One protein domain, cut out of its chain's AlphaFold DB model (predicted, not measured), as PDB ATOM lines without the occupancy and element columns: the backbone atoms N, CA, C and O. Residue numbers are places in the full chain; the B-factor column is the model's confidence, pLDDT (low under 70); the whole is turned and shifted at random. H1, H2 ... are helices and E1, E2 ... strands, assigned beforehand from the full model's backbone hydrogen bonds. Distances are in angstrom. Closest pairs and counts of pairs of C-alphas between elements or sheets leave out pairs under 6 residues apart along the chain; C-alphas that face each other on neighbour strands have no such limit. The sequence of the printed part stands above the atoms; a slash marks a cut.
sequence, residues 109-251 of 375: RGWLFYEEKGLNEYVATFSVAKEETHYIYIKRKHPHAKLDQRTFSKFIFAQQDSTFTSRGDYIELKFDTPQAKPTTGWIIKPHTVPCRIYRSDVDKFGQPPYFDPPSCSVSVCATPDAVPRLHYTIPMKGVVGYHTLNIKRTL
ATOM      1  N   ARG A 109      -8.792  24.145   1.050       87.38
ATOM      2  CA  ARG A 109      -8.443  24.105  -0.372       87.38
ATOM      3  C   ARG A 109      -7.129  23.356  -0.556       87.38
ATOM      4  O   ARG A 109      -6.131  23.658   0.096       87.38
ATOM      5  N   GLY A 110      -7.140  22.383  -1.456       89.00
ATOM      6  CA  GLY A 110      -5.962  21.650  -1.893       89.00
ATOM      7  C   GLY A 110      -5.571  22.028  -3.314       89.00
ATOM      8  O   GLY A 110      -6.426  22.013  -4.196       89.00
ATOM      9  N   TRP A 111      -4.293  22.321  -3.544       87.56
ATOM     10  CA  TRP A 111      -3.742  22.633  -4.863       87.56
ATOM     11  C   TRP A 111      -2.723  21.582  -5.272       87.56
ATOM     12  O   TRP A 111      -1.786  21.303  -4.522       87.56
ATOM     13  N   LEU A 112      -2.898  21.028  -6.472       88.69
ATOM     14  CA  LEU A 112      -1.935  20.137  -7.106       88.69
ATOM     15  C   LEU A 112      -1.139  20.924  -8.151       88.69
ATOM     16  O   LEU A 112      -1.703  21.428  -9.119       88.69
ATOM     17  N   PHE A 113       0.169  21.021  -7.958       87.94
ATOM     18  CA  PHE A 113       1.071  21.697  -8.887       87.94
ATOM     19  C   PHE A 113       2.270  20.818  -9.212       87.94
ATOM     20  O   PHE A 113       2.540  19.830  -8.527       87.94
ATOM     21  N   TYR A 114       2.980  21.171 -10.278       86.94
ATOM     22  CA  TYR A 114       4.005  20.310 -10.838       86.94
ATOM     23  C   TYR A 114       5.294  21.053 -11.131       86.94
ATOM     24  O   TYR A 114       5.285  22.110 -11.756       86.94
ATOM     25  N   GLU A 115       6.404  20.443 -10.739       86.25
ATOM     26  CA  GLU A 115       7.745  20.901 -11.067       86.25
ATOM     27  C   GLU A 115       8.410  19.914 -12.021       86.25
ATOM     28  O   GLU A 115       8.440  18.711 -11.758       86.25
ATOM     29  N   GLU A 116       8.969  20.420 -13.112       78.12
ATOM     30  CA  GLU A 116       9.781  19.622 -14.029       78.12
ATOM     31  C   GLU A 116      11.174  19.403 -13.437       78.12
ATOM     32  O   GLU A 116      11.801  20.335 -12.929       78.12
ATOM     33  N   LYS A 117      11.647  18.155 -13.477       76.31
ATOM     34  CA  LYS A 117      13.015  17.781 -13.079       76.31
ATOM     35  C   LYS A 117      13.844  17.300 -14.268       76.31
ATOM     36  O   LYS A 117      15.063  17.419 -14.240       76.31
ATOM     37  N   GLY A 118      13.183  16.831 -15.324       64.94
ATOM     38  CA  GLY A 118      13.812  16.364 -16.551       64.94
ATOM     39  C   GLY A 118      12.778  15.986 -17.609       64.94
ATOM     40  O   GLY A 118      11.572  16.163 -17.422       64.94
ATOM     41  N   LEU A 119      13.250  15.448 -18.734       64.56
ATOM     42  CA  LEU A 119      12.374  14.952 -19.793       64.56
ATOM     43  C   LEU A 119      11.510  13.804 -19.254       64.56
ATOM     44  O   LEU A 119      12.036  12.780 -18.829       64.56
ATOM     45  N   ASN A 120      10.188  13.974 -19.302       76.31
ATOM     46  CA  ASN A 120       9.220  13.040 -18.720       76.31
ATOM     47  C   ASN A 120       9.408  12.772 -17.217       76.31
ATOM     48  O   ASN A 120       8.941  11.743 -16.727       76.31
ATOM     49  N   GLU A 121      10.066  13.674 -16.485       81.81
ATOM     50  CA  GLU A 121      10.282  13.561 -15.045       81.81
ATOM     51  C   GLU A 121       9.734  14.791 -14.319       81.81
ATOM     52  O   GLU A 121      10.153  15.930 -14.549       81.81
ATOM     53  N   TYR A 122       8.795  14.544 -13.407       86.00
ATOM     54  CA  TYR A 122       8.041  15.570 -12.701       86.00
ATOM     55  C   TYR A 122       7.948  15.253 -11.209       86.00
ATOM     56  O   TYR A 122       7.869  14.093 -10.800       86.00
ATOM     57  N   VAL A 123       7.850  16.297 -10.393       92.00
ATOM     58  CA  VAL A 123       7.373  16.201  -9.012       92.00
ATOM     59  C   VAL A 123       6.010  16.871  -8.939       92.00
ATOM     60  O   VAL A 123       5.890  18.073  -9.167       92.00
ATOM     61  N   ALA A 124       4.980  16.083  -8.653       92.50
ATOM     62  CA  ALA A 124       3.640  16.566  -8.359       92.50
ATOM     63  C   ALA A 124       3.526  16.821  -6.853       92.50
ATOM     64  O   ALA A 124       3.740  15.905  -6.061       92.50
ATOM     65  N   THR A 125       3.172  18.037  -6.452       93.31
ATOM     66  CA  THR A 125       3.012  18.413  -5.046       93.31
ATOM     67  C   THR A 125       1.575  18.834  -4.792       93.31
ATOM     68  O   THR A 125       1.066  19.764  -5.413       93.31
ATOM     69  N   PHE A 126       0.922  18.133  -3.869       92.88
ATOM     70  CA  PHE A 126      -0.393  18.482  -3.356       92.88
ATOM     71  C   PHE A 126      -0.235  19.210  -2.027       92.88
ATOM     72  O   PHE A 126       0.200  18.614  -1.044       92.88
ATOM     73  N   SER A 127      -0.570  20.493  -1.995       92.12
ATOM     74  CA  SER A 127      -0.494  21.331  -0.798       92.12
ATOM     75  C   SER A 127      -1.896  21.715  -0.330       92.12
ATOM     76  O   SER A 127      -2.797  21.803  -1.161       92.12
ATOM     77  N   VAL A 128      -2.097  21.936   0.972       91.44
ATOM     78  CA  VAL A 128      -3.418  22.230   1.560       91.44
ATOM     79  C   VAL A 128      -3.354  23.432   2.500       91.44
ATOM     80  O   VAL A 128      -2.467  23.508   3.348       91.44
ATOM     81  N   ALA A 129      -4.335  24.330   2.394       89.00
ATOM     82  CA  ALA A 129      -4.515  25.477   3.284       89.00
ATOM     83  C   ALA A 129      -6.005  25.852   3.435       89.00
ATOM     84  O   ALA A 129      -6.857  25.372   2.688       89.00
ATOM     85  N   LYS A 130      -6.329  26.724   4.399       82.69
ATOM     86  CA  LYS A 130      -7.691  27.267   4.599       82.69
ATOM     87  C   LYS A 130      -7.985  28.512   3.759       82.69
ATOM     88  O   LYS A 130      -9.130  28.757   3.401       82.69
ATOM     89  N   GLU A 131      -6.957  29.303   3.466       71.25
ATOM     90  CA  GLU A 131      -7.098  30.652   2.912       71.25
ATOM     91  C   GLU A 131      -6.740  30.751   1.426       71.25
ATOM     92  O   GLU A 131      -5.993  29.943   0.872       71.25
ATOM     93  N   GLU A 132      -7.221  31.817   0.781       62.81
ATOM     94  CA  GLU A 132      -6.955  32.118  -0.634       62.81
ATOM     95  C   GLU A 132      -5.503  32.542  -0.912       62.81
ATOM     96  O   GLU A 132      -5.022  32.446  -2.043       62.81
ATOM     97  N   THR A 133      -4.762  32.934   0.128       67.31
ATOM     98  CA  THR A 133      -3.339  33.310   0.056       67.31
ATOM     99  C   THR A 133      -2.426  32.145  -0.347       67.31
ATOM    100  O   THR A 133      -1.286  32.359  -0.766       67.31
ATOM    101  N   HIS A 134      -2.934  30.911  -0.303       76.31
ATOM    102  CA  HIS A 134      -2.220  29.693  -0.680       76.31
ATOM    103  C   HIS A 134      -1.754  29.676  -2.142       76.31
ATOM    104  O   HIS A 134      -0.617  29.296  -2.420       76.31
ATOM    105  N   TYR A 135      -2.577  30.174  -3.069       75.00
ATOM    106  CA  TYR A 135      -2.187  30.307  -4.477       75.00
ATOM    107  C   TYR A 135      -1.005  31.278  -4.645       75.00
ATOM    108  O   TYR A 135      -0.042  30.992  -5.360       75.00
ATOM    109  N   ILE A 136      -1.040  32.407  -3.924       75.75
ATOM    110  CA  ILE A 136       0.032  33.416  -3.931       75.75
ATOM    111  C   ILE A 136       1.326  32.821  -3.362       75.75
ATOM    112  O   ILE A 136       2.403  33.071  -3.907       75.75
ATOM    113  N   TYR A 137       1.235  32.015  -2.299       82.81
ATOM    114  CA  TYR A 137       2.382  31.303  -1.740       82.81
ATOM    115  C   TYR A 137       3.041  30.393  -2.786       82.81
ATOM    116  O   TYR A 137       4.245  30.519  -3.016       82.81
ATOM    117  N   ILE A 138       2.262  29.537  -3.463       81.94
ATOM    118  CA  ILE A 138       2.796  28.595  -4.461       81.94
ATOM    119  C   ILE A 138       3.496  29.365  -5.582       81.94
ATOM    120  O   ILE A 138       4.642  29.063  -5.898       81.94
ATOM    121  N   LYS A 139       2.870  30.419  -6.120       80.44
ATOM    122  CA  LYS A 139       3.471  31.251  -7.174       80.44
ATOM    123  C   LYS A 139       4.777  31.930  -6.746       80.44
ATOM    124  O   LYS A 139       5.664  32.098  -7.574       80.44
ATOM    125  N   ARG A 140       4.912  32.327  -5.474       81.25
ATOM    126  CA  ARG A 140       6.136  32.966  -4.954       81.25
ATOM    127  C   ARG A 140       7.257  31.966  -4.679       81.25
ATOM    128  O   ARG A 140       8.409  32.261  -4.977       81.25
ATOM    129  N   LYS A 141       6.939  30.818  -4.075       83.06
ATOM    130  CA  LYS A 141       7.928  29.799  -3.680       83.06
ATOM    131  C   LYS A 141       8.319  28.867  -4.821       83.06
ATOM    132  O   LYS A 141       9.461  28.425  -4.864       83.06
ATOM    133  N   HIS A 142       7.398  28.621  -5.747       80.75
ATOM    134  CA  HIS A 142       7.565  27.735  -6.893       80.75
ATOM    135  C   HIS A 142       7.225  28.485  -8.193       80.75
ATOM    136  O   HIS A 142       6.240  28.162  -8.860       80.75
ATOM    137  N   PRO A 143       8.014  29.507  -8.579       73.69
ATOM    138  CA  PRO A 143       7.684  30.380  -9.710       73.69
ATOM    139  C   PRO A 143       7.611  29.640 -11.053       73.69
ATOM    140  O   PRO A 143       6.870  30.056 -11.939       73.69
ATOM    141  N   HIS A 144       8.336  28.527 -11.189       70.38
ATOM    142  CA  HIS A 144       8.335  27.680 -12.385       70.38
ATOM    143  C   HIS A 144       7.369  26.491 -12.293       70.38
ATOM    144  O   HIS A 144       7.308  25.684 -13.220       70.38
ATOM    145  N   ALA A 145       6.630  26.345 -11.188       79.88
ATOM    146  CA  ALA A 145       5.648  25.280 -11.092       79.88
ATOM    147  C   ALA A 145       4.469  25.557 -12.025       79.88
ATOM    148  O   ALA A 145       3.896  26.650 -12.052       79.88
ATOM    149  N   LYS A 146       4.067  24.516 -12.745       75.06
ATOM    150  CA  LYS A 146       2.851  24.524 -13.549       75.06
ATOM    151  C   LYS A 146       1.677  24.210 -12.644       75.06
ATOM    152  O   LYS A 146       1.633  23.148 -12.016       75.06
ATOM    153  N   LEU A 147       0.756  25.163 -12.556       70.38
ATOM    154  CA  LEU A 147      -0.521  24.977 -11.886       70.38
ATOM    155  C   LEU A 147      -1.548  24.629 -12.948       70.38
ATOM    156  O   LEU A 147      -1.766  25.415 -13.863       70.38
ATOM    157  N   ASP A 148      -2.194  23.485 -12.787       62.00
ATOM    158  CA  ASP A 148      -3.412  23.197 -13.529       62.00
ATOM    159  C   ASP A 148      -4.513  24.105 -12.957       62.00
ATOM    160  O   ASP A 148      -5.001  23.884 -11.842       62.00
ATOM    161  N   GLN A 149      -4.848  25.180 -13.680       48.91
ATOM    162  CA  GLN A 149      -5.774  26.225 -13.218       48.91
ATOM    163  C   GLN A 149      -7.180  25.684 -12.897       48.91
ATOM    164  O   GLN A 149      -7.956  26.360 -12.221       48.91
ATOM    165  N   ARG A 150      -7.507  24.457 -13.330       52.19
ATOM    166  CA  ARG A 150      -8.801  23.799 -13.095       52.19
ATOM    167  C   ARG A 150      -8.805  22.814 -11.922       52.19
ATOM    168  O   ARG A 150      -9.866  22.281 -11.604       52.19
ATOM    169  N   THR A 151      -7.671  22.578 -11.258       58.50
ATOM    170  CA  THR A 151      -7.525  21.476 -10.289       58.50
ATOM    171  C   THR A 151      -7.161  21.984  -8.892       58.50
ATOM    172  O   THR A 151      -6.090  21.694  -8.355       58.50
ATOM    173  N   PHE A 152      -8.082  22.724  -8.265       67.25
ATOM    174  CA  PHE A 152      -8.099  22.859  -6.806       67.25
ATOM    175  C   PHE A 152      -9.287  22.088  -6.225       67.25
ATOM    176  O   PHE A 152     -10.394  22.110  -6.760       67.25
ATOM    177  N   SER A 153      -9.057  21.373  -5.128       74.06
ATOM    178  CA  SER A 153     -10.091  20.596  -4.442       74.06
ATOM    179  C   SER A 153     -10.521  21.323  -3.179       74.06
ATOM    180  O   SER A 153      -9.699  21.561  -2.296       74.06
ATOM    181  N   LYS A 154     -11.807  21.663  -3.085       85.62
ATOM    182  CA  LYS A 154     -12.437  22.115  -1.841       85.62
ATOM    183  C   LYS A 154     -12.964  20.903  -1.092       85.62
ATOM    184  O   LYS A 154     -13.684  20.111  -1.685       85.62
ATOM    185  N   PHE A 155     -12.594  20.745   0.172       86.12
ATOM    186  CA  PHE A 155     -13.039  19.616   0.985       86.12
ATOM    187  C   PHE A 155     -13.026  19.959   2.474       86.12
ATOM    188  O   PHE A 155     -12.393  20.918   2.912       86.12
ATOM    189  N   ILE A 156     -13.698  19.127   3.268       87.12
ATOM    190  CA  ILE A 156     -13.694  19.189   4.733       87.12
ATOM    191  C   ILE A 156     -13.063  17.895   5.250       87.12
ATOM    192  O   ILE A 156     -13.315  16.822   4.699       87.12
ATOM    193  N   PHE A 157     -12.234  17.981   6.293       87.19
ATOM    194  CA  PHE A 157     -11.684  16.798   6.959       87.19
ATOM    195  C   PHE A 157     -12.815  15.982   7.594       87.19
ATOM    196  O   PHE A 157     -13.626  16.520   8.344       87.19
ATOM    197  N   ALA A 158     -12.859  14.682   7.312       84.94
ATOM    198  CA  ALA A 158     -13.754  13.777   8.018       84.94
ATOM    199  C   ALA A 158     -13.230  13.548   9.437       84.94
ATOM    200  O   ALA A 158     -12.035  13.303   9.625       84.94
ATOM    201  N   GLN A 159     -14.137  13.581  10.410       77.88
ATOM    202  CA  GLN A 159     -13.822  13.219  11.783       77.88
ATOM    203  C   GLN A 159     -13.411  11.746  11.829       77.88
ATOM    204  O   GLN A 159     -14.162  10.872  11.391       77.88
ATOM    205  N   GLN A 160     -12.219  11.471  12.349       69.94
ATOM    206  CA  GLN A 160     -11.783  10.105  12.611       69.94
ATOM    207  C   GLN A 160     -11.921   9.817  14.104       69.94
ATOM    208  O   GLN A 160     -11.546  10.647  14.934       69.94
ATOM    209  N   ASP A 161     -12.471   8.649  14.448       58.72
ATOM    210  CA  ASP A 161     -12.591   8.238  15.845       58.72
ATOM    211  C   ASP A 161     -11.208   8.272  16.496       58.72
ATOM    212  O   ASP A 161     -10.244   7.648  16.041       58.72
ATOM    213  N   SER A 162     -11.120   9.058  17.565       55.31
ATOM    214  CA  SER A 162      -9.916   9.505  18.268       55.31
ATOM    215  C   SER A 162      -9.130   8.387  18.973       55.31
ATOM    216  O   SER A 162      -8.295   8.654  19.834       55.31
ATOM    217  N   THR A 163      -9.361   7.128  18.605       53.84
ATOM    218  CA  THR A 163      -8.735   5.942  19.193       53.84
ATOM    219  C   THR A 163      -7.478   5.479  18.450       53.84
ATOM    220  O   THR A 163      -6.678   4.760  19.042       53.84
ATOM    221  N   PHE A 164      -7.248   5.904  17.196       52.34
ATOM    222  CA  PHE A 164      -6.158   5.360  16.361       52.34
ATOM    223  C   PHE A 164      -4.985   6.309  16.044       52.34
ATOM    224  O   PHE A 164      -3.919   5.819  15.665       52.34
ATOM    225  N   THR A 165      -5.103   7.633  16.213       54.34
ATOM    226  CA  THR A 165      -3.991   8.575  15.949       54.34
ATOM    227  C   THR A 165      -3.911   9.705  16.976       54.34
ATOM    228  O   THR A 165      -4.807  10.534  17.090       54.34
ATOM    229  N   SER A 166      -2.774   9.820  17.673       60.34
ATOM    230  CA  SER A 166      -2.520  10.893  18.653       60.34
ATOM    231  C   SER A 166      -2.471  12.306  18.047       60.34
ATOM    232  O   SER A 166      -2.572  13.285  18.780       60.34
ATOM    233  N   ARG A 167      -2.327  12.429  16.716       69.62
ATOM    234  CA  ARG A 167      -2.302  13.711  15.981       69.62
ATOM    235  C   ARG A 167      -3.670  14.168  15.441       69.62
ATOM    236  O   ARG A 167      -3.736  15.260  14.885       69.62
ATOM    237  N   GLY A 168      -4.740  13.385  15.614       78.94
ATOM    238  CA  GLY A 168      -6.096  13.745  15.168       78.94
ATOM    239  C   GLY A 168      -6.372  13.479  13.683       78.94
ATOM    240  O   GLY A 168      -5.773  12.571  13.098       78.94
ATOM    241  N   ASP A 169      -7.295  14.258  13.102       88.56
ATOM    242  CA  ASP A 169      -7.797  14.108  11.728       88.56
ATOM    243  C   ASP A 169      -6.702  14.356  10.676       88.56
ATOM    244  O   ASP A 169      -5.903  15.296  10.765       88.56
ATOM    245  N   TYR A 170      -6.697  13.537   9.628       91.31
ATOM    246  CA  TYR A 170      -5.790  13.671   8.493       91.31
ATOM    247  C   TYR A 170      -6.471  13.245   7.201       91.31
ATOM    248  O   TYR A 170      -7.391  12.425   7.208       91.31
ATOM    249  N   ILE A 171      -5.947  13.750   6.090       92.69
ATOM    250  CA  ILE A 171      -6.193  13.171   4.777       92.69
ATOM    251  C   ILE A 171      -5.050  12.236   4.403       92.69
ATOM    252  O   ILE A 171      -3.901  12.478   4.773       92.69
ATOM    253  N   GLU A 172      -5.357  11.174   3.669       93.69
ATOM    254  CA  GLU A 172      -4.359  10.243   3.140       93.69
ATOM    255  C   GLU A 172      -4.579  10.018   1.646       93.69
ATOM    256  O   GLU A 172      -5.686   9.675   1.226       93.69
ATOM    257  N   LEU A 173      -3.517  10.190   0.858       94.19
ATOM    258  CA  LEU A 173      -3.513   9.899  -0.573       94.19
ATOM    259  C   LEU A 173      -3.232   8.408  -0.796       94.19
ATOM    260  O   LEU A 173      -2.208   7.892  -0.339       94.19
ATOM    261  N   LYS A 174      -4.141   7.716  -1.491       93.88
ATOM    262  CA  LYS A 174      -4.073   6.265  -1.724       93.88
ATOM    263  C   LYS A 174      -3.516   5.933  -3.109       93.88
ATOM    264  O   LYS A 174      -4.099   6.301  -4.123       93.88
ATOM    265  N   PHE A 175      -2.393   5.210  -3.138       93.06
ATOM    266  CA  PHE A 175      -1.665   4.819  -4.360       93.06
ATOM    267  C   PHE A 175      -1.802   3.323  -4.699       93.06
ATOM    268  O   PHE A 175      -1.305   2.860  -5.720       93.06
ATOM    269  N   ASP A 176      -2.482   2.562  -3.845       89.94
ATOM    270  CA  ASP A 176      -2.774   1.131  -3.980       89.94
ATOM    271  C   ASP A 176      -4.076   0.851  -4.755       89.94
ATOM    272  O   ASP A 176      -4.467  -0.299  -4.942       89.94
ATOM    273  N   THR A 177      -4.756   1.901  -5.221       88.25
ATOM    274  CA  THR A 177      -6.033   1.774  -5.929       88.25
ATOM    275  C   THR A 177      -5.823   1.321  -7.381       88.25
ATOM    276  O   THR A 177      -5.036   1.949  -8.101       88.25
ATOM    277  N   PRO A 178      -6.542   0.281  -7.852       91.38
ATOM    278  CA  PRO A 178      -6.506  -0.141  -9.248       91.38
ATOM    279  C   PRO A 178      -6.878   0.990 -10.214       91.38
ATOM    280  O   PRO A 178      -7.841   1.722  -9.993       91.38
ATOM    281  N   GLN A 179      -6.122   1.112 -11.305       93.00
ATOM    282  CA  GLN A 179      -6.315   2.159 -12.309       93.00
ATOM    283  C   GLN A 179      -7.141   1.634 -13.485       93.00
ATOM    284  O   GLN A 179      -6.896   0.541 -13.989       93.00
ATOM    285  N   ALA A 180      -8.112   2.429 -13.944       88.88
ATOM    286  CA  ALA A 180      -8.964   2.060 -15.078       88.88
ATOM    287  C   ALA A 180      -8.237   2.157 -16.431       88.88
ATOM    288  O   ALA A 180      -8.588   1.461 -17.382       88.88
ATOM    289  N   LYS A 181      -7.241   3.046 -16.534       88.19
ATOM    290  CA  LYS A 181      -6.405   3.225 -17.726       88.19
ATOM    291  C   LYS A 181      -5.024   2.609 -17.492       88.19
ATOM    292  O   LYS A 181      -4.562   2.603 -16.351       88.19
ATOM    293  N   PRO A 182      -4.355   2.106 -18.545       89.94
ATOM    294  CA  PRO A 182      -3.024   1.539 -18.404       89.94
ATOM    295  C   PRO A 182      -2.033   2.606 -17.938       89.94
ATOM    296  O   PRO A 182      -2.073   3.751 -18.386       89.94
ATOM    297  N   THR A 183      -1.121   2.204 -17.059       92.88
ATOM    298  CA  THR A 183      -0.044   3.049 -16.524       92.88
ATOM    299  C   THR A 183       1.331   2.449 -16.806       92.88
ATOM    300  O   THR A 183       2.312   2.844 -16.183       92.88
ATOM    301  N   THR A 184       1.414   1.467 -17.710       92.69
ATOM    302  CA  THR A 184       2.656   0.762 -18.052       92.69
ATOM    303  C   THR A 184       3.760   1.756 -18.400       92.69
ATOM    304  O   THR A 184       3.509   2.735 -19.106       92.69
ATOM    305  N   GLY A 185       4.946   1.516 -17.844       86.50
ATOM    306  CA  GLY A 185       6.140   2.352 -17.959       86.50
ATOM    307  C   GLY A 185       6.075   3.728 -17.281       86.50
ATOM    308  O   GLY A 185       7.065   4.448 -17.265       86.50
ATOM    309  N   TRP A 186       4.961   4.114 -16.658       92.38
ATOM    310  CA  TRP A 186       4.952   5.256 -15.744       92.38
ATOM    311  C   TRP A 186       5.239   4.787 -14.321       92.38
ATOM    312  O   TRP A 186       4.570   3.901 -13.790       92.38
ATOM    313  N   ILE A 187       6.224   5.410 -13.686       92.25
ATOM    314  CA  ILE A 187       6.589   5.188 -12.293       92.25
ATOM    315  C   ILE A 187       6.015   6.347 -11.479       92.25
ATOM    316  O   ILE A 187       6.374   7.507 -11.684       92.25
ATOM    317  N   ILE A 188       5.124   6.022 -10.542       94.75
ATOM    318  CA  ILE A 188       4.501   6.970  -9.618       94.75
ATOM    319  C   ILE A 188       4.958   6.605  -8.209       94.75
ATOM    320  O   ILE A 188       4.617   5.538  -7.698       94.75
ATOM    321  N   LYS A 189       5.753   7.474  -7.583       94.44
ATOM    322  CA  LYS A 189       6.369   7.213  -6.279       94.44
ATOM    323  C   LYS A 189       6.061   8.342  -5.291       94.44
ATOM    324  O   LYS A 189       6.649   9.419  -5.420       94.44
ATOM    325  N   PRO A 190       5.190   8.129  -4.287       95.31
ATOM    326  CA  PRO A 190       5.024   9.097  -3.207       95.31
ATOM    327  C   PRO A 190       6.327   9.234  -2.414       95.31
ATOM    328  O   PRO A 190       7.031   8.252  -2.174       95.31
ATOM    329  N   HIS A 191       6.660  10.459  -2.008       94.06
ATOM    330  CA  HIS A 191       7.877  10.734  -1.231       94.06
ATOM    331  C   HIS A 191       7.747  10.278   0.223       94.06
ATOM    332  O   HIS A 191       8.743   9.918   0.844       94.06
ATOM    333  N   THR A 192       6.515  10.221   0.730       91.50
ATOM    334  CA  THR A 192       6.187   9.767   2.083       91.50
ATOM    335  C   THR A 192       5.124   8.678   2.015       91.50
ATOM    336  O   THR A 192       4.121   8.827   1.317       91.50
ATOM    337  N   VAL A 193       5.317   7.585   2.759       89.06
ATOM    338  CA  VAL A 193       4.354   6.479   2.864       89.06
ATOM    339  C   VAL A 193       4.111   6.175   4.348       89.06
ATOM    340  O   VAL A 193       5.062   5.810   5.037       89.06
ATOM    341  N   PRO A 194       2.873   6.312   4.862       90.12
ATOM    342  CA  PRO A 194       1.668   6.786   4.171       90.12
ATOM    343  C   PRO A 194       1.732   8.293   3.853       90.12
ATOM    344  O   PRO A 194       2.217   9.078   4.667       90.12
ATOM    345  N   CYS A 195       1.218   8.714   2.689       93.50
ATOM    346  CA  CYS A 195       1.204  10.134   2.314       93.50
ATOM    347  C   CYS A 195       0.026  10.831   2.997       93.50
ATOM    348  O   CYS A 195      -1.113  10.729   2.534       93.50
ATOM    349  N   ARG A 196       0.300  11.491   4.128       93.69
ATOM    350  CA  ARG A 196      -0.711  12.112   4.990       93.69
ATOM    351  C   ARG A 196      -0.478  13.601   5.177       93.69
ATOM    352  O   ARG A 196       0.654  14.024   5.394       93.69
ATOM    353  N   ILE A 197      -1.570  14.359   5.199       92.88
ATOM    354  CA  ILE A 197      -1.595  15.761   5.629       92.88
ATOM    355  C   ILE A 197      -2.539  15.862   6.827       92.88
ATOM    356  O   ILE A 197      -3.711  15.494   6.730       92.88
ATOM    357  N   TYR A 198      -2.021  16.329   7.962       91.12
ATOM    358  CA  TYR A 198      -2.782  16.441   9.205       91.12
ATOM    359  C   TYR A 198      -3.495  17.782   9.289       91.12
ATOM    360  O   TYR A 198      -2.909  18.829   9.003       91.12
ATOM    361  N   ARG A 199      -4.734  17.758   9.784       89.31
ATOM    362  CA  ARG A 199      -5.512  18.970  10.049       89.31
ATOM    363  C   ARG A 199      -4.769  19.926  10.979       89.31
ATOM    364  O   ARG A 199      -4.724  21.120  10.717       89.31
ATOM    365  N   SER A 200      -4.105  19.391  12.007       87.50
ATOM    366  CA  SER A 200      -3.319  20.184  12.959       87.50
ATOM    367  C   SER A 200      -2.229  21.029  12.303       87.50
ATOM    368  O   SER A 200      -1.858  22.067  12.840       87.50
ATOM    369  N   ASP A 201      -1.677  20.563  11.182       88.81
ATOM    370  CA  ASP A 201      -0.595  21.249  10.476       88.81
ATOM    371  C   ASP A 201      -1.177  22.325   9.548       88.81
ATOM    372  O   ASP A 201      -0.622  23.415   9.447       88.81
ATOM    373  N   VAL A 202      -2.350  22.059   8.961       88.94
ATOM    374  CA  VAL A 202      -3.134  23.049   8.205       88.94
ATOM    375  C   VAL A 202      -3.593  24.189   9.121       88.94
ATOM    376  O   VAL A 202      -3.511  25.351   8.745       88.94
ATOM    377  N   ASP A 203      -4.041  23.873  10.338       85.25
ATOM    378  CA  ASP A 203      -4.524  24.857  11.317       85.25
ATOM    379  C   ASP A 203      -3.416  25.794  11.829       85.25
ATOM    380  O   ASP A 203      -3.698  26.928  12.215       85.25
ATOM    381  N   LYS A 204      -2.163  25.322  11.845       85.69
ATOM    382  CA  LYS A 204      -0.987  26.089  12.292       85.69
ATOM    383  C   LYS A 204      -0.350  26.922  11.185       85.69
ATOM    384  O   LYS A 204       0.480  27.776  11.492       85.69
ATOM    385  N   PHE A 205      -0.695  26.669   9.925       82.75
ATOM    386  CA  PHE A 205      -0.135  27.395   8.791       82.75
ATOM    387  C   PHE A 205      -0.335  28.911   8.955       82.75
ATOM    388  O   PHE A 205      -1.430  29.373   9.266       82.75
ATOM    389  N   GLY A 206       0.744  29.679   8.783       75.00
ATOM    390  CA  GLY A 206       0.764  31.133   8.984       75.00
ATOM    391  C   GLY A 206       1.155  31.573  10.401       75.00
ATOM    392  O   GLY A 206       1.429  32.753  10.617       75.00
ATOM    393  N   GLN A 207       1.255  30.645  11.360       79.50
ATOM    394  CA  GLN A 207       1.741  30.915  12.717       79.50
ATOM    395  C   GLN A 207       3.222  30.528  12.836       79.50
ATOM    396  O   GLN A 207       3.598  29.458  12.363       79.50
ATOM    397  N   PRO A 208       4.088  31.315  13.501       71.38
ATOM    398  CA  PRO A 208       5.482  30.922  13.712       71.38
ATOM    399  C   PRO A 208       5.601  29.590  14.479       71.38
ATOM    400  O   PRO A 208       4.902  29.415  15.479       71.38
ATOM    401  N   PRO A 209       6.502  28.662  14.097       75.88
ATOM    402  CA  PRO A 209       7.430  28.680  12.953       75.88
ATOM    403  C   PRO A 209       6.869  28.077  11.638       75.88
ATOM    404  O   PRO A 209       7.624  27.854  10.695       75.88
ATOM    405  N   TYR A 210       5.574  27.769  11.565       73.44
ATOM    406  CA  TYR A 210       4.906  27.036  10.482       73.44
ATOM    407  C   TYR A 210       4.461  27.960   9.334       73.44
ATOM    408  O   TYR A 210       3.279  28.247   9.141       73.44
ATOM    409  N   PHE A 211       5.433  28.438   8.556       77.62
ATOM    410  CA  PHE A 211       5.192  29.344   7.425       77.62
ATOM    411  C   PHE A 211       4.950  28.642   6.085       77.62
ATOM    412  O   PHE A 211       4.577  29.308   5.122       77.62
ATOM    413  N   ASP A 212       5.160  27.328   6.017       83.38
ATOM    414  CA  ASP A 212       4.937  26.533   4.813       83.38
ATOM    415  C   ASP A 212       3.667  25.683   4.983       83.38
ATOM    416  O   ASP A 212       3.482  25.056   6.032       83.38
ATOM    417  N   PRO A 213       2.767  25.662   3.985       88.25
ATOM    418  CA  PRO A 213       1.564  24.855   4.051       88.25
ATOM    419  C   PRO A 213       1.941  23.369   3.981       88.25
ATOM    420  O   PRO A 213       2.844  22.993   3.220       88.25
ATOM    421  N   PRO A 214       1.252  22.490   4.725       91.94
ATOM    422  CA  PRO A 214       1.535  21.068   4.656       91.94
ATOM    423  C   PRO A 214       1.266  20.538   3.243       91.94
ATOM    424  O   PRO A 214       0.331  20.962   2.553       91.94
ATOM    425  N   SER A 215       2.115  19.617   2.795       93.31
ATOM    426  CA  SER A 215       2.049  19.081   1.440       93.31
ATOM    427  C   SER A 215       2.519  17.631   1.343       93.31
ATOM    428  O   SER A 215       3.205  17.109   2.221       93.31
ATOM    429  N   CYS A 216       2.106  16.984   0.258       94.44
ATOM    430  CA  CYS A 216       2.467  15.633  -0.143       94.44
ATOM    431  C   CYS A 216       3.073  15.705  -1.549       94.44
ATOM    432  O   CYS A 216       2.408  16.175  -2.473       94.44
ATOM    433  N   SER A 217       4.301  15.221  -1.723       94.56
ATOM    434  CA  SER A 217       4.975  15.192  -3.026       94.56
ATOM    435  C   SER A 217       5.050  13.776  -3.594       94.56
ATOM    436  O   SER A 217       5.177  12.787  -2.867       94.56
ATOM    437  N   VAL A 218       4.955  13.684  -4.917       94.75
ATOM    438  CA  VAL A 218       4.932  12.443  -5.688       94.75
ATOM    439  C   VAL A 218       5.846  12.611  -6.894       94.75
ATOM    440  O   VAL A 218       5.637  13.499  -7.718       94.75
ATOM    441  N   SER A 219       6.852  11.750  -7.020       93.50
ATOM    442  CA  SER A 219       7.646  11.653  -8.244       93.50
ATOM    443  C   SER A 219       6.857  10.912  -9.316       93.50
ATOM    444  O   SER A 219       6.287   9.853  -9.050       93.50
ATOM    445  N   VAL A 220       6.858  11.462 -10.524       93.31
ATOM    446  CA  VAL A 220       6.236  10.885 -11.714       93.31
ATOM    447  C   VAL A 220       7.294  10.855 -12.806       93.31
ATOM    448  O   VAL A 220       7.729  11.910 -13.261       93.31
ATOM    449  N   CYS A 221       7.712   9.665 -13.222       87.38
ATOM    450  CA  CYS A 221       8.674   9.503 -14.309       87.38
ATOM    451  C   CYS A 221       8.222   8.455 -15.322       87.38
ATOM    452  O   CYS A 221       7.509   7.512 -14.975       87.38
ATOM    453  N   ALA A 222       8.616   8.631 -16.581       82.44
ATOM    454  CA  ALA A 222       8.359   7.657 -17.634       82.44
ATOM    455  C   ALA A 222       9.611   6.845 -17.980       82.44
ATOM    456  O   ALA A 222      10.710   7.387 -18.097       82.44
ATOM    457  N   THR A 223       9.428   5.552 -18.208       81.44
ATOM    458  CA  THR A 223      10.406   4.655 -18.822       81.44
ATOM    459  C   THR A 223      10.238   4.641 -20.351       81.44
ATOM    460  O   THR A 223       9.232   5.130 -20.877       81.44
ATOM    461  N   PRO A 224      11.199   4.083 -21.113       72.56
ATOM    462  CA  PRO A 224      11.129   4.058 -22.580       72.56
ATOM    463  C   PRO A 224       9.893   3.352 -23.168       72.56
ATOM    464  O   PRO A 224       9.443   3.694 -24.262       72.56
ATOM    465  N   ASP A 225       9.336   2.378 -22.450       77.75
ATOM    466  CA  ASP A 225       8.155   1.589 -22.816       77.75
ATOM    467  C   ASP A 225       6.831   2.189 -22.308       77.75
ATOM    468  O   ASP A 225       5.775   1.567 -22.439       77.75
ATOM    469  N   ALA A 226       6.867   3.401 -21.747       82.88
ATOM    470  CA  ALA A 226       5.690   4.041 -21.190       82.88
ATOM    471  C   ALA A 226       4.562   4.234 -22.213       82.88
ATOM    472  O   ALA A 226       4.774   4.549 -23.393       82.88
ATOM    473  N   VAL A 227       3.325   4.076 -21.740       83.00
ATOM    474  CA  VAL A 227       2.147   4.382 -22.552       83.00
ATOM    475  C   VAL A 227       2.081   5.883 -22.871       83.00
ATOM    476  O   VAL A 227       2.461   6.705 -22.035       83.00
ATOM    477  N   PRO A 228       1.549   6.274 -24.045       79.44
ATOM    478  CA  PRO A 228       1.506   7.666 -24.494       79.44
ATOM    479  C   PRO A 228       0.867   8.673 -23.541       79.44
ATOM    480  O   PRO A 228       1.274   9.830 -23.508       79.44
ATOM    481  N   ARG A 229      -0.168   8.262 -22.804       84.25
ATOM    482  CA  ARG A 229      -0.948   9.139 -21.929       84.25
ATOM    483  C   ARG A 229      -1.140   8.466 -20.578       84.25
ATOM    484  O   ARG A 229      -1.789   7.426 -20.487       84.25
ATOM    485  N   LEU A 230      -0.618   9.094 -19.538       88.06
ATOM    486  CA  LEU A 230      -0.903   8.787 -18.150       88.06
ATOM    487  C   LEU A 230      -2.183   9.503 -17.723       88.06
ATOM    488  O   LEU A 230      -2.310  10.719 -17.869       88.06
ATOM    489  N   HIS A 231      -3.105   8.751 -17.136       89.88
ATOM    490  CA  HIS A 231      -4.198   9.288 -16.338       89.88
ATOM    491  C   HIS A 231      -4.281   8.449 -15.067       89.88
ATOM    492  O   HIS A 231      -4.808   7.339 -15.095       89.88
ATOM    493  N   TYR A 232      -3.699   8.968 -13.994       92.12
ATOM    494  CA  TYR A 232      -3.570   8.279 -12.718       92.12
ATOM    495  C   TYR A 232      -4.457   8.954 -11.674       92.12
ATOM    496  O   TYR A 232      -4.297  10.145 -11.401       92.12
ATOM    497  N   THR A 233      -5.394   8.203 -11.107       92.50
ATOM    498  CA  THR A 233      -6.378   8.681 -10.135       92.50
ATOM    499  C   THR A 233      -5.977   8.248  -8.728       92.50
ATOM    500  O   THR A 233      -5.731   7.070  -8.474       92.50
ATOM    501  N   ILE A 234      -5.941   9.211  -7.807       92.81
ATOM    502  CA  ILE A 234      -5.523   9.056  -6.412       92.81
ATOM    503  C   ILE A 234      -6.711   9.398  -5.508       92.81
ATOM    504  O   ILE A 234      -7.028  10.582  -5.346       92.81
ATOM    505  N   PRO A 235      -7.385   8.408  -4.905       92.75
ATOM    506  CA  PRO A 235      -8.426   8.665  -3.918       92.75
ATOM    507  C   PRO A 235      -7.876   9.312  -2.646       92.75
ATOM    508  O   PRO A 235      -6.780   8.988  -2.179       92.75
ATOM    509  N   MET A 236      -8.678  10.199  -2.060       91.31
ATOM    510  CA  MET A 236      -8.397  10.836  -0.777       91.31
ATOM    511  C   MET A 236      -9.235  10.178   0.321       91.31
ATOM    512  O   MET A 236     -10.463  10.227   0.292       91.31
ATOM    513  N   LYS A 237      -8.578   9.583   1.319       91.81
ATOM    514  CA  LYS A 237      -9.235   9.145   2.560       91.81
ATOM    515  C   LYS A 237      -9.237  10.292   3.569       91.81
ATOM    516  O   LYS A 237      -8.306  11.090   3.573       91.81
ATOM    517  N   GLY A 238     -10.231  10.332   4.457       88.62
ATOM    518  CA  GLY A 238     -10.273  11.296   5.563       88.62
ATOM    519  C   GLY A 238     -10.876  12.648   5.185       88.62
ATOM    520  O   GLY A 238     -10.633  13.636   5.869       88.62
ATOM    521  N   VAL A 239     -11.668  12.688   4.112       88.75
ATOM    522  CA  VAL A 239     -12.468  13.845   3.698       88.75
ATOM    523  C   VAL A 239     -13.955  13.503   3.734       88.75
ATOM    524  O   VAL A 239     -14.328  12.342   3.566       88.75
ATOM    525  N   VAL A 240     -14.805  14.503   3.954       85.12
ATOM    526  CA  VAL A 240     -16.258  14.363   3.808       85.12
ATOM    527  C   VAL A 240     -16.589  14.246   2.317       85.12
ATOM    528  O   VAL A 240     -16.213  15.109   1.527       85.12
ATOM    529  N   GLY A 241     -17.280  13.174   1.923       84.19
ATOM    530  CA  GLY A 241     -17.584  12.870   0.519       84.19
ATOM    531  C   GLY A 241     -16.454  12.136  -0.217       84.19
ATOM    532  O   GLY A 241     -15.506  11.648   0.394       84.19
ATOM    533  N   TYR A 242     -16.561  12.035  -1.544       78.75
ATOM    534  CA  TYR A 242     -15.581  11.345  -2.387       78.75
ATOM    535  C   TYR A 242     -14.742  12.354  -3.173       78.75
ATOM    536  O   TYR A 242     -15.277  13.092  -3.998       78.75
ATOM    537  N   HIS A 243     -13.432  12.371  -2.927       84.62
ATOM    538  CA  HIS A 243     -12.492  13.250  -3.622       84.62
ATOM    539  C   HIS A 243     -11.333  12.443  -4.201       84.62
ATOM    540  O   HIS A 243     -10.792  11.542  -3.556       84.62
ATOM    541  N   THR A 244     -10.936  12.793  -5.422       88.56
ATOM    542  CA  THR A 244      -9.814  12.171  -6.126       88.56
ATOM    543  C   THR A 244      -8.936  13.229  -6.763       88.56
ATOM    544  O   THR A 244      -9.444  14.132  -7.428       88.56
ATOM    545  N   LEU A 245      -7.625  13.063  -6.641       89.50
ATOM    546  CA  LEU A 245      -6.649  13.823  -7.411       89.50
ATOM    547  C   LEU A 245      -6.321  13.065  -8.697       89.50
ATOM    548  O   LEU A 245      -6.258  11.838  -8.692       89.50
ATOM    549  N   ASN A 246      -6.096  13.786  -9.794       88.00
ATOM    550  CA  ASN A 246      -5.742  13.185 -11.076       88.00
ATOM    551  C   ASN A 246      -4.392  13.714 -11.551       88.00
ATOM    552  O   ASN A 246      -4.236  14.910 -11.783       88.00
ATOM    553  N   ILE A 247      -3.438  12.809 -11.755       88.88
ATOM    554  CA  ILE A 247      -2.180  13.100 -12.437       88.88
ATOM    555  C   ILE A 247      -2.363  12.726 -13.906       88.88
ATOM    556  O   ILE A 247      -2.533  11.555 -14.249       88.88
ATOM    557  N   LYS A 248      -2.336  13.733 -14.780       87.06
ATOM    558  CA  LYS A 248      -2.441  13.557 -16.232       87.06
ATOM    559  C   LYS A 248      -1.140  13.970 -16.899       87.06
ATOM    560  O   LYS A 248      -0.699  15.096 -16.691       87.06
ATOM    561  N   ARG A 249      -0.516  13.081 -17.673       84.19
ATOM    562  CA  ARG A 249       0.720  13.382 -18.413       84.19
ATOM    563  C   ARG A 249       0.716  12.762 -19.792       84.19
ATOM    564  O   ARG A 249       0.244  11.644 -19.960       84.19
ATOM    565  N   THR A 250       1.288  13.467 -20.752       80.25
ATOM    566  CA  THR A 250       1.610  12.905 -22.062       80.25
ATOM    567  C   THR A 250       3.093  12.572 -22.097       80.25
ATOM    568  O   THR A 250       3.924  13.365 -21.664       80.25
ATOM    569  N   LEU A 251       3.416  11.388 -22.605       79.31
ATOM    570  CA  LEU A 251       4.782  10.955 -22.828       79.31
ATOM    571  C   LEU A 251       5.388  11.767 -23.971       79.31
ATOM    572  O   LEU A 251       4.962  11.651 -25.123       79.31
TER     573      LEU A 251
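This is residues 109 to 251 of the 375 residues of the protein "Death domain-containing protein" of Amphimedon queenslandica (UniProt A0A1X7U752). Two antiparallel sheets lie partly face to face, the larger twisted and the smaller curled like part of a barrel. Helix H1 covers the outside of the larger sheet over E1, and the short helix H2 sits at one end, where it grazes both sheets. The printed part has 143 residues, with two named helices and nine named strands in the order E1 E2 H1 E3 E4 E5 E6 H2 E7 E8 E9. The sheets run E3 E1 E2 E7 E5 and E6 E4 E8 E9. The class is mostly strand, and the whole is compact, with a radius of gyration of the C-alphas of 15.6 A and spans of 44 by 35 by 24 A.

E1, residues 109 to 118, and E2, residues 121 to 129, form a hairpin; N 111 and O 127, 2.9 A apart, are within hydrogen-bond range. H1, residues 133 to 141, is on the five-strand sheet at a height over the sheet of 8.4 A and runs along the strands, over E1 at 11 degrees on the local plane; it is only just not over E2, on which 2 of its C-alphas fall. The closest C-alphas of E1 and H1 are those of Trp 111 and Tyr 135, 7.8 A apart. E3, residues 146 to 155, bends by 70 degrees at residue 149 and is the antiparallel neighbour of E1, with N 110 and O 153 at 2.8 A. E2, H1 and E3 form a split strand-helix-strand unit, two strands running the same way with E1 between them, and its crossover is right-handed. E4, residues 170 to 173, is the antiparallel neighbour of E6, residues 195 to 198, with N 171 and O 197 at 2.9 A. H2, residues 199 to 204, only grazes both sheets; its closest C-alpha pair with E2 is Val 202 and Ala 129, 5.7 A apart. E7, residues 215 to 222, is antiparallel to E2, with N 124 and O 218 at 2.8 A, and to E5, residues 186 to 190, with N 189 and O 219 at 2.8 A. E8, residues 229 to 237, pairs in a staggered way: residues 236 to 237 with E4, N 172 and O 237 at 3.0 A, and residues 229 to 235 with E9, residues 244 to 250, N 232 and O 247 at 2.8 A. E8 and E9 form a hairpin. Between the sheets, the closest C-alphas of E6 and E7 are those of Cys 195 and Cys 216, 6.2 A apart. In H1 and H2 every O i to N i+4 pair is within hydrogen-bond range.

E1 begins at C-alpha 109 (-8.443, 24.105, -0.372) and is 28.6 A long; E2 is 26.4 A, E8 25.9 A, E7 23.1 A and E3 22.1 A. E9 ends at C-alpha 250 (1.610, 12.905, -22.062).

The C-alphas of Pro 208 and Asp 225 are the two farthest apart, 46.9 A. The printed part has no cut. The links E3 to E4 and E4 to E5 are long. The pLDDT is under 70 at residues 118 to 119, 132 to 133, 148 to 152 and 160 to 167.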